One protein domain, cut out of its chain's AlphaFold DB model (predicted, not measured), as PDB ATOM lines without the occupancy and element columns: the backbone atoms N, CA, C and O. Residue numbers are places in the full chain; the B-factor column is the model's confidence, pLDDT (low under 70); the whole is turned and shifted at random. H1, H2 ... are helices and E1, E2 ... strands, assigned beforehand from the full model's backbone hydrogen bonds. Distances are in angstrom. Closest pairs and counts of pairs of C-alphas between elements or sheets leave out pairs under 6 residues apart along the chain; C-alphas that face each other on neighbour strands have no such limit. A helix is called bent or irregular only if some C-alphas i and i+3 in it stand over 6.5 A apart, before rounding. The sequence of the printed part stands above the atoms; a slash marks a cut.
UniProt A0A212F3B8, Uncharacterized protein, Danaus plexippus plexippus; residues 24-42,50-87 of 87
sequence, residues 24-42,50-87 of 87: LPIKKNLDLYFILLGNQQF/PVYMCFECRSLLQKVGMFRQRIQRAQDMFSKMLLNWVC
ATOM      1  N   LEU A  24     111.104 106.543 101.947       88.56
ATOM      2  CA  LEU A  24     109.907 106.867 102.707       88.56
ATOM      3  C   LEU A  24     108.840 107.400 101.748       88.56
ATOM      4  O   LEU A  24     109.170 108.186 100.854       88.56
ATOM      5  N   PRO A  25     107.565 107.022 101.930       88.44
ATOM      6  CA  PRO A  25     106.489 107.589 101.136       88.44
ATOM      7  C   PRO A  25     106.335 109.081 101.457       88.44
ATOM      8  O   PRO A  25     106.369 109.487 102.627       88.44
ATOM      9  N   ILE A  26     106.135 109.906 100.432       87.44
ATOM     10  CA  ILE A  26     105.813 111.322 100.610       87.44
ATOM     11  C   ILE A  26     104.295 111.522 100.606       87.44
ATOM     12  O   ILE A  26     103.591 111.121  99.689       87.44
ATOM     13  N   LYS A  27     103.777 112.142 101.671       81.38
ATOM     14  CA  LYS A  27     102.367 112.574 101.761       81.38
ATOM     15  C   LYS A  27     102.215 114.091 101.669       81.38
ATOM     16  O   LYS A  27     101.227 114.591 101.156       81.38
ATOM     17  N   LYS A  28     103.195 114.829 102.197       80.31
ATOM     18  CA  LYS A  28     103.244 116.297 102.150       80.31
ATOM     19  C   LYS A  28     104.060 116.736 100.938       80.31
ATOM     20  O   LYS A  28     105.061 116.088 100.639       80.31
ATOM     21  N   ASN A  29     103.670 117.850 100.320       83.69
ATOM     22  CA  ASN A  29     104.309 118.431  99.132       83.69
ATOM     23  C   ASN A  29     104.264 117.516  97.890       83.69
ATOM     24  O   ASN A  29     105.109 117.643  97.008       83.69
ATOM     25  N   LEU A  30     103.311 116.577  97.830       86.06
ATOM     26  CA  LEU A  30     103.122 115.708  96.663       86.06
ATOM     27  C   LEU A  30     102.722 116.533  95.429       86.06
ATOM     28  O   LEU A  30     103.238 116.315  94.340       86.06
ATOM     29  N   ASP A  31     101.874 117.541  95.635       85.81
ATOM     30  CA  ASP A  31     101.537 118.563  94.645       85.81
ATOM     31  C   ASP A  31     102.794 119.249  94.099       85.81
ATOM     32  O   ASP A  31     102.969 119.383  92.892       85.81
ATOM     33  N   LEU A  32     103.708 119.634  94.991       87.75
ATOM     34  CA  LEU A  32     104.936 120.320  94.623       87.75
ATOM     35  C   LEU A  32     105.873 119.415  93.827       87.75
ATOM     36  O   LEU A  32     106.521 119.885  92.900       87.75
ATOM     37  N   TYR A  33     105.934 118.129  94.168       87.38
ATOM     38  CA  TYR A  33     106.685 117.152  93.388       87.38
ATOM     39  C   TYR A  33     106.174 117.096  91.943       87.38
ATOM     40  O   TYR A  33     106.973 117.211  91.018       87.38
ATOM     41  N   PHE A  34     104.857 117.022  91.739       84.31
ATOM     42  CA  PHE A  34     104.277 117.008  90.392       84.31
ATOM     43  C   PHE A  34     104.471 118.327  89.636       84.31
ATOM     44  O   PHE A  34     104.786 118.308  88.448       84.31
ATOM     45  N   ILE A  35     104.372 119.469  90.325       85.44
ATOM     46  CA  ILE A  35     104.677 120.784  89.740       85.44
ATOM     47  C   ILE A  35     106.132 120.833  89.248       85.44
ATOM     48  O   ILE A  35     106.395 121.315  88.149       85.44
ATOM     49  N   LEU A  36     107.082 120.320  90.039       84.62
ATOM     50  CA  LEU A  36     108.506 120.315  89.689       84.62
ATOM     51  C   LEU A  36     108.838 119.390  88.510       84.62
ATOM     52  O   LEU A  36     109.810 119.645  87.807       84.62
ATOM     53  N   LEU A  37     108.020 118.366  88.260       81.50
ATOM     54  CA  LEU A  37     108.111 117.523  87.065       81.50
ATOM     55  C   LEU A  37     107.534 118.192  85.803       81.50
ATOM     56  O   LEU A  37     107.469 117.565  84.747       81.50
ATOM     57  N   GLY A  38     107.110 119.457  85.888       71.00
ATOM     58  CA  GLY A  38     106.666 120.238  84.736       71.00
ATOM     59  C   GLY A  38     105.289 119.841  84.214       71.00
ATOM     60  O   GLY A  38     105.043 119.972  83.019       71.00
ATOM     61  N   ASN A  39     104.401 119.337  85.082       62.28
ATOM     62  CA  ASN A  39     103.081 118.833  84.688       62.28
ATOM     63  C   ASN A  39     103.147 117.836  83.518       62.28
ATOM     64  O   ASN A  39     102.203 117.777  82.727       62.28
ATOM     65  N   GLN A  40     104.237 117.058  83.385       56.41
ATOM     66  CA  GLN A  40     104.213 115.883  82.518       56.41
ATOM     67  C   GLN A  40     103.002 115.062  82.945       56.41
ATOM     68  O   GLN A  40     102.907 114.632  84.095       56.41
ATOM     69  N   GLN A  41     102.019 115.037  82.049       49.06
ATOM     70  CA  GLN A  41     100.642 114.687  82.329       49.06
ATOM     71  C   GLN A  41     100.601 113.406  83.149       49.06
ATOM     72  O   GLN A  41     100.980 112.337  82.670       49.06
ATOM     73  N   PHE A  42     100.073 113.498  84.367       51.31
ATOM     74  CA  PHE A  42      99.414 112.336  84.932       51.31
ATOM     75  C   PHE A  42      98.177 112.146  84.074       51.31
ATOM     76  O   PHE A  42      97.144 112.774  84.299       51.31
ATOM     77  N   PRO A  50     102.037 104.871  95.870       77.81
ATOM     78  CA  PRO A  50     102.709 105.855  96.717       77.81
ATOM     79  C   PRO A  50     104.057 106.289  96.121       77.81
ATOM     80  O   PRO A  50     104.891 105.458  95.767       77.81
ATOM     81  N   VAL A  51     104.306 107.602  96.069       85.69
ATOM     82  CA  VAL A  51     105.608 108.158  95.671       85.69
ATOM     83  C   VAL A  51     106.599 107.989  96.820       85.69
ATOM     84  O   VAL A  51     106.388 108.501  97.923       85.69
ATOM     85  N   TYR A  52     107.700 107.291  96.555       89.12
ATOM     86  CA  TYR A  52     108.771 107.027  97.516       89.12
ATOM     87  C   TYR A  52     110.002 107.884  97.239       89.12
ATOM     88  O   TYR A  52     110.445 107.990  96.096       89.12
ATOM     89  N   MET A  53     110.596 108.456  98.285       91.06
ATOM     90  CA  MET A  53     111.820 109.250  98.177       91.06
ATOM     91  C   MET A  53     112.818 108.926  99.280       91.06
ATOM     92  O   MET A  53     112.436 108.598 100.406       91.06
ATOM     93  N   CYS A  54     114.104 109.087  98.967       93.38
ATOM     94  CA  CYS A  54     115.160 109.110  99.969       93.38
ATOM     95  C   CYS A  54     115.061 110.380 100.831       93.38
ATOM     96  O   CYS A  54     114.375 111.352 100.485       93.38
ATOM     97  N   PHE A  55     115.758 110.372 101.967       93.50
ATOM     98  CA  PHE A  55     115.745 111.481 102.918       93.50
ATOM     99  C   PHE A  55     116.186 112.803 102.275       93.50
ATOM    100  O   PHE A  55     115.512 113.816 102.440       93.50
ATOM    101  N   GLU A  56     117.250 112.784 101.476       94.75
ATOM    102  CA  GLU A  56     117.825 113.969 100.839       94.75
ATOM    103  C   GLU A  56     116.846 114.623  99.856       94.75
ATOM    104  O   GLU A  56     116.600 115.830  99.931       94.75
ATOM    105  N   CYS A  57     116.219 113.824  98.985       92.94
ATOM    106  CA  CYS A  57     115.209 114.309  98.040       92.94
ATOM    107  C   CYS A  57     113.999 114.895  98.772       92.94
ATOM    108  O   CYS A  57     113.492 115.958  98.413       92.94
ATOM    109  N   ARG A  58     113.565 114.244  99.856       92.69
ATOM    110  CA  ARG A  58     112.456 114.731 100.678       92.69
ATOM    111  C   ARG A  58     112.799 116.051 101.376       92.69
ATOM    112  O   ARG A  58     111.958 116.949 101.417       92.69
ATOM    113  N   SER A  59     114.015 116.197 101.900       93.50
ATOM    114  CA  SER A  59     114.487 117.452 102.496       93.50
ATOM    115  C   SER A  59     114.576 118.576 101.465       93.50
ATOM    116  O   SER A  59     114.217 119.714 101.775       93.50
ATOM    117  N   LEU A  60     115.000 118.274 100.236       94.38
ATOM    118  CA  LEU A  60     115.000 119.248  99.146       94.38
ATOM    119  C   LEU A  60     113.573 119.707  98.824       94.38
ATOM    120  O   LEU A  60     113.303 120.906  98.828       94.38
ATOM    121  N   LEU A  61     112.638 118.768  98.661       93.44
ATOM    122  CA  LEU A  61     111.230 119.071  98.399       93.44
ATOM    123  C   LEU A  61     110.600 119.930  99.512       93.44
ATOM    124  O   LEU A  61     109.808 120.834  99.245       93.44
ATOM    125  N   GLN A  62     110.972 119.704 100.774       93.56
ATOM    126  CA  GLN A  62     110.556 120.556 101.895       93.56
ATOM    127  C   GLN A  62     111.114 121.977 101.797       93.56
ATOM    128  O   GLN A  62     110.372 122.936 102.018       93.56
ATOM    129  N   LYS A  63     112.394 122.130 101.442       95.38
ATOM    130  CA  LYS A  63     113.015 123.448 101.243       95.38
ATOM    131  C   LYS A  63     112.344 124.216 100.109       95.38
ATOM    132  O   LYS A  63     112.045 125.393 100.292       95.38
ATOM    133  N   VAL A  64     112.032 123.551  98.994       94.00
ATOM    134  CA  VAL A  64     111.277 124.169  97.892       94.00
ATOM    135  C   VAL A  64     109.882 124.594  98.363       94.00
ATOM    136  O   VAL A  64     109.451 125.704  98.066       94.00
ATOM    137  N   GLY A  65     109.197 123.772  99.166       94.06
ATOM    138  CA  GLY A  65     107.891 124.128  99.730       94.06
ATOM    139  C   GLY A  65     107.946 125.378 100.615       94.06
ATOM    140  O   GLY A  65     107.131 126.286 100.460       94.06
ATOM    141  N   MET A  66     108.950 125.472 101.492       95.69
ATOM    142  CA  MET A  66     109.173 126.675 102.304       95.69
ATOM    143  C   MET A  66     109.515 127.894 101.447       95.69
ATOM    144  O   MET A  66     109.042 128.994 101.727       95.69
ATOM    145  N   PHE A  67     110.325 127.713 100.404       95.50
ATOM    146  CA  PHE A  67     110.664 128.782  99.472       95.50
ATOM    147  C   PHE A  67     109.414 129.315  98.762       95.50
ATOM    148  O   PHE A  67     109.155 130.516  98.820       95.50
ATOM    149  N   ARG A  68     108.575 128.430  98.207       93.88
ATOM    150  CA  ARG A  68     107.291 128.789  97.581       93.88
ATOM    151  C   ARG A  68     106.406 129.604  98.525       93.88
ATOM    152  O   ARG A  68     105.910 130.652  98.128       93.88
ATOM    153  N   GLN A  69     106.263 129.177  99.781       94.75
ATOM    154  CA  GLN A  69     105.472 129.911 100.779       94.75
ATOM    155  C   GLN A  69     106.028 131.311 101.066       94.75
ATOM    156  O   GLN A  69     105.263 132.255 101.248       94.75
ATOM    157  N   ARG A  70     107.356 131.467 101.121       96.88
ATOM    158  CA  ARG A  70     107.990 132.777 101.335       96.88
ATOM    159  C   ARG A  70     107.753 133.717 100.156       96.88
ATOM    160  O   ARG A  70     107.433 134.878 100.386       96.88
ATOM    161  N   ILE A  71     107.856 133.210  98.928       96.62
ATOM    162  CA  ILE A  71     107.561 133.987  97.717       96.62
ATOM    163  C   ILE A  71     106.092 134.414  97.687       96.62
ATOM    164  O   ILE A  71     105.819 135.590  97.471       96.62
ATOM    165  N   GLN A  72     105.159 133.506  97.985       95.88
ATOM    166  CA  GLN A  72     103.728 133.832  98.056       95.88
ATOM    167  C   GLN A  72     103.449 134.944  99.072       95.88
ATOM    168  O   GLN A  72     102.811 135.933  98.737       95.88
ATOM    169  N   ARG A  73     104.020 134.859 100.281       97.12
ATOM    170  CA  ARG A  73     103.872 135.925 101.286       97.12
ATOM    171  C   ARG A  73     104.421 137.267 100.804       97.12
ATOM    172  O   ARG A  73     103.794 138.292 101.044       97.12
ATOM    173  N   ALA A  74     105.576 137.270 100.140       96.88
ATOM    174  CA  ALA A  74     106.151 138.495  99.590       96.88
ATOM    175  C   ALA A  74     105.246 139.106  98.503       96.88
ATOM    176  O   ALA A  74     105.023 140.316  98.503       96.88
ATOM    177  N   GLN A  75     104.673 138.276  97.627       96.62
ATOM    178  CA  GLN A  75     103.713 138.704  96.604       96.62
ATOM    179  C   GLN A  75     102.416 139.249  97.216       96.62
ATOM    180  O   GLN A  75     101.926 140.289  96.775       96.62
ATOM    181  N   ASP A  76     101.896 138.605  98.262       96.25
ATOM    182  CA  ASP A  76     100.702 139.061  98.981       96.25
ATOM    183  C   ASP A  76     100.941 140.423  99.642       96.25
ATOM    184  O   ASP A  76     100.089 141.311  99.583       96.25
ATOM    185  N   MET A  77     102.110 140.609 100.266       95.69
ATOM    186  CA  MET A  77     102.502 141.886 100.866       95.69
ATOM    187  C   MET A  77     102.598 142.990  99.812       95.69
ATOM    188  O   MET A  77     102.042 144.069 100.011       95.69
ATOM    189  N   PHE A  78     103.252 142.711  98.684       94.81
ATOM    190  CA  PHE A  78     103.394 143.669  97.591       94.81
ATOM    191  C   PHE A  78     102.039 144.053  96.979       94.81
ATOM    192  O   PHE A  78     101.750 145.234  96.801       94.81
ATOM    193  N   SER A  79     101.163 143.076  96.744       94.12
ATOM    194  CA  SER A  79      99.822 143.307  96.185       94.12
ATOM    195  C   SER A  79      98.949 144.158  97.110       94.12
ATOM    196  O   SER A  79      98.252 145.060  96.651       94.12
ATOM    197  N   LYS A  80      99.023 143.927  98.428       93.00
ATOM    198  CA  LYS A  80      98.325 144.757  99.424       93.00
ATOM    199  C   LYS A  80      98.850 146.190  99.452       93.00
ATOM    200  O   LYS A  80      98.055 147.116  99.564       93.00
ATOM    201  N   MET A  81     100.167 146.377  99.337       90.31
ATOM    202  CA  MET A  81     100.750 147.717  99.231       90.31
ATOM    203  C   MET A  81     100.245 148.446  97.985       90.31
ATOM    204  O   MET A  81      99.837 149.594  98.102       90.31
ATOM    205  N   LEU A  82     100.210 147.783  96.826       86.81
ATOM    206  CA  LEU A  82      99.704 148.394  95.592       86.81
ATOM    207  C   LEU A  82      98.234 148.815  95.709       86.81
ATOM    208  O   LEU A  82      97.892 149.921  95.307       86.81
ATOM    209  N   LEU A  83      97.376 147.980  96.299       80.12
ATOM    210  CA  LEU A  83      95.961 148.317  96.497       80.12
ATOM    211  C   LEU A  83      95.769 149.525  97.424       80.12
ATOM    212  O   LEU A  83      94.913 150.360  97.160       80.12
ATOM    213  N   ASN A  84      96.593 149.653  98.467       73.94
ATOM    214  CA  ASN A  84      96.546 150.793  99.386       73.94
ATOM    215  C   ASN A  84      97.089 152.101  98.786       73.94
ATOM    216  O   ASN A  84      96.875 153.151  99.373       73.94
ATOM    217  N   TRP A  85      97.825 152.047  97.673       59.28
ATOM    218  CA  TRP A  85      98.340 153.235  96.979       59.28
ATOM    219  C   TRP A  85      97.381 153.778  95.910       59.28
ATOM    220  O   TRP A  85      97.574 154.892  95.435       59.28
ATOM    221  N   VAL A  86      96.393 152.982  95.487       61.38
ATOM    222  CA  VAL A  86      95.450 153.325  94.406       61.38
ATOM    223  C   VAL A  86      94.114 153.871  94.947       61.38
ATOM    224  O   VAL A  86      93.328 154.417  94.173       61.38
ATOM    225  N   CYS A  87      93.878 153.784  96.260       50.03
ATOM    226  CA  CYS A  87      92.767 154.425  96.976       50.03
ATOM    227  C   CYS A  87      93.260 155.654  97.744       50.03
ATOM    228  O   CYS A  87      92.496 156.641  97.807       50.03
TER     229      CYS A  87
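This is residues 24 to 42 and 50 to 87 of the 87 residues of an uncharacterized protein of Danaus plexippus plexippus (UniProt A0A212F3B8). One long, straight helix, H2, runs out from a small head as an arm. The head is made by the first part of H2, the short helix H1 set crosswise to it, and the three-residue strand E1, beside which the first printed residues, 24 and 25, run antiparallel; residues 69 to 86 of H2, with Cys 87, stick out free. The printed part has 57 residues, with two named helices and one named strand in the order H1, E1, H2, and its class is mostly helix. The whole is extended, with a radius of gyration of the C-alphas of 15.9 A, and spans 50 by 25 by 14 A, the length being made by the arm.

H2 covers residues 55 to 86, 32 residues, and measures 47.3 A from first to last C-alpha. It begins with C-alpha 55 at (115.745, 111.481, 102.918) and ends with C-alpha 86 at (95.450, 153.325, 94.406). E1, residues 52 to 54, comes directly before it and is 7.2 A long. H1, residues 30 to 36, is 9.9 A long and begins with C-alpha 30 at (103.122, 115.708, 96.663). Neither helix is bent.

H1 and H2 only just touch, with 3 pairs of C-alphas within 8 A. The closest C-alphas of the two are those of Leu 32 and Gly 65, 7.0 A apart. H2 touches H1 with residues 61 to 65 alone. The lines of H1 and H2 are about perpendicular, at 79 degrees, and their centres are 15.6 A apart. E1 and H2 meet only through their link, a tight one with 0 residues between them. H1 and E1 are apart. E1 pairs with no named strand, but residues 24 to 25 form a short antiparallel pairing with residues 52 to 53 of E1. In both H1 and H2 every O i to N i+4 pair is within hydrogen-bond range.

The outline is only just a rod, and the two C-alphas farthest apart are those of Leu 24 and Cys 87, at 50.9 A. Residues 69 to 87, of which 69 to 86 belong to H2, stand free. Without them the body has 38 residues, spans 26 by 24 by 13 A and has a radius of gyration of 9.7 A. Residues 43 to 49 are cut out and not printed, and C-alphas 42 and 50 are 13.8 A apart across the cut. The link from H1 to E1 runs across this cut. The mean pLDDT of the printed part of this model is 85.7, and it is under 70 at residues 39 to 42 and 85 to 87. Cys 87 is the chain's last residue.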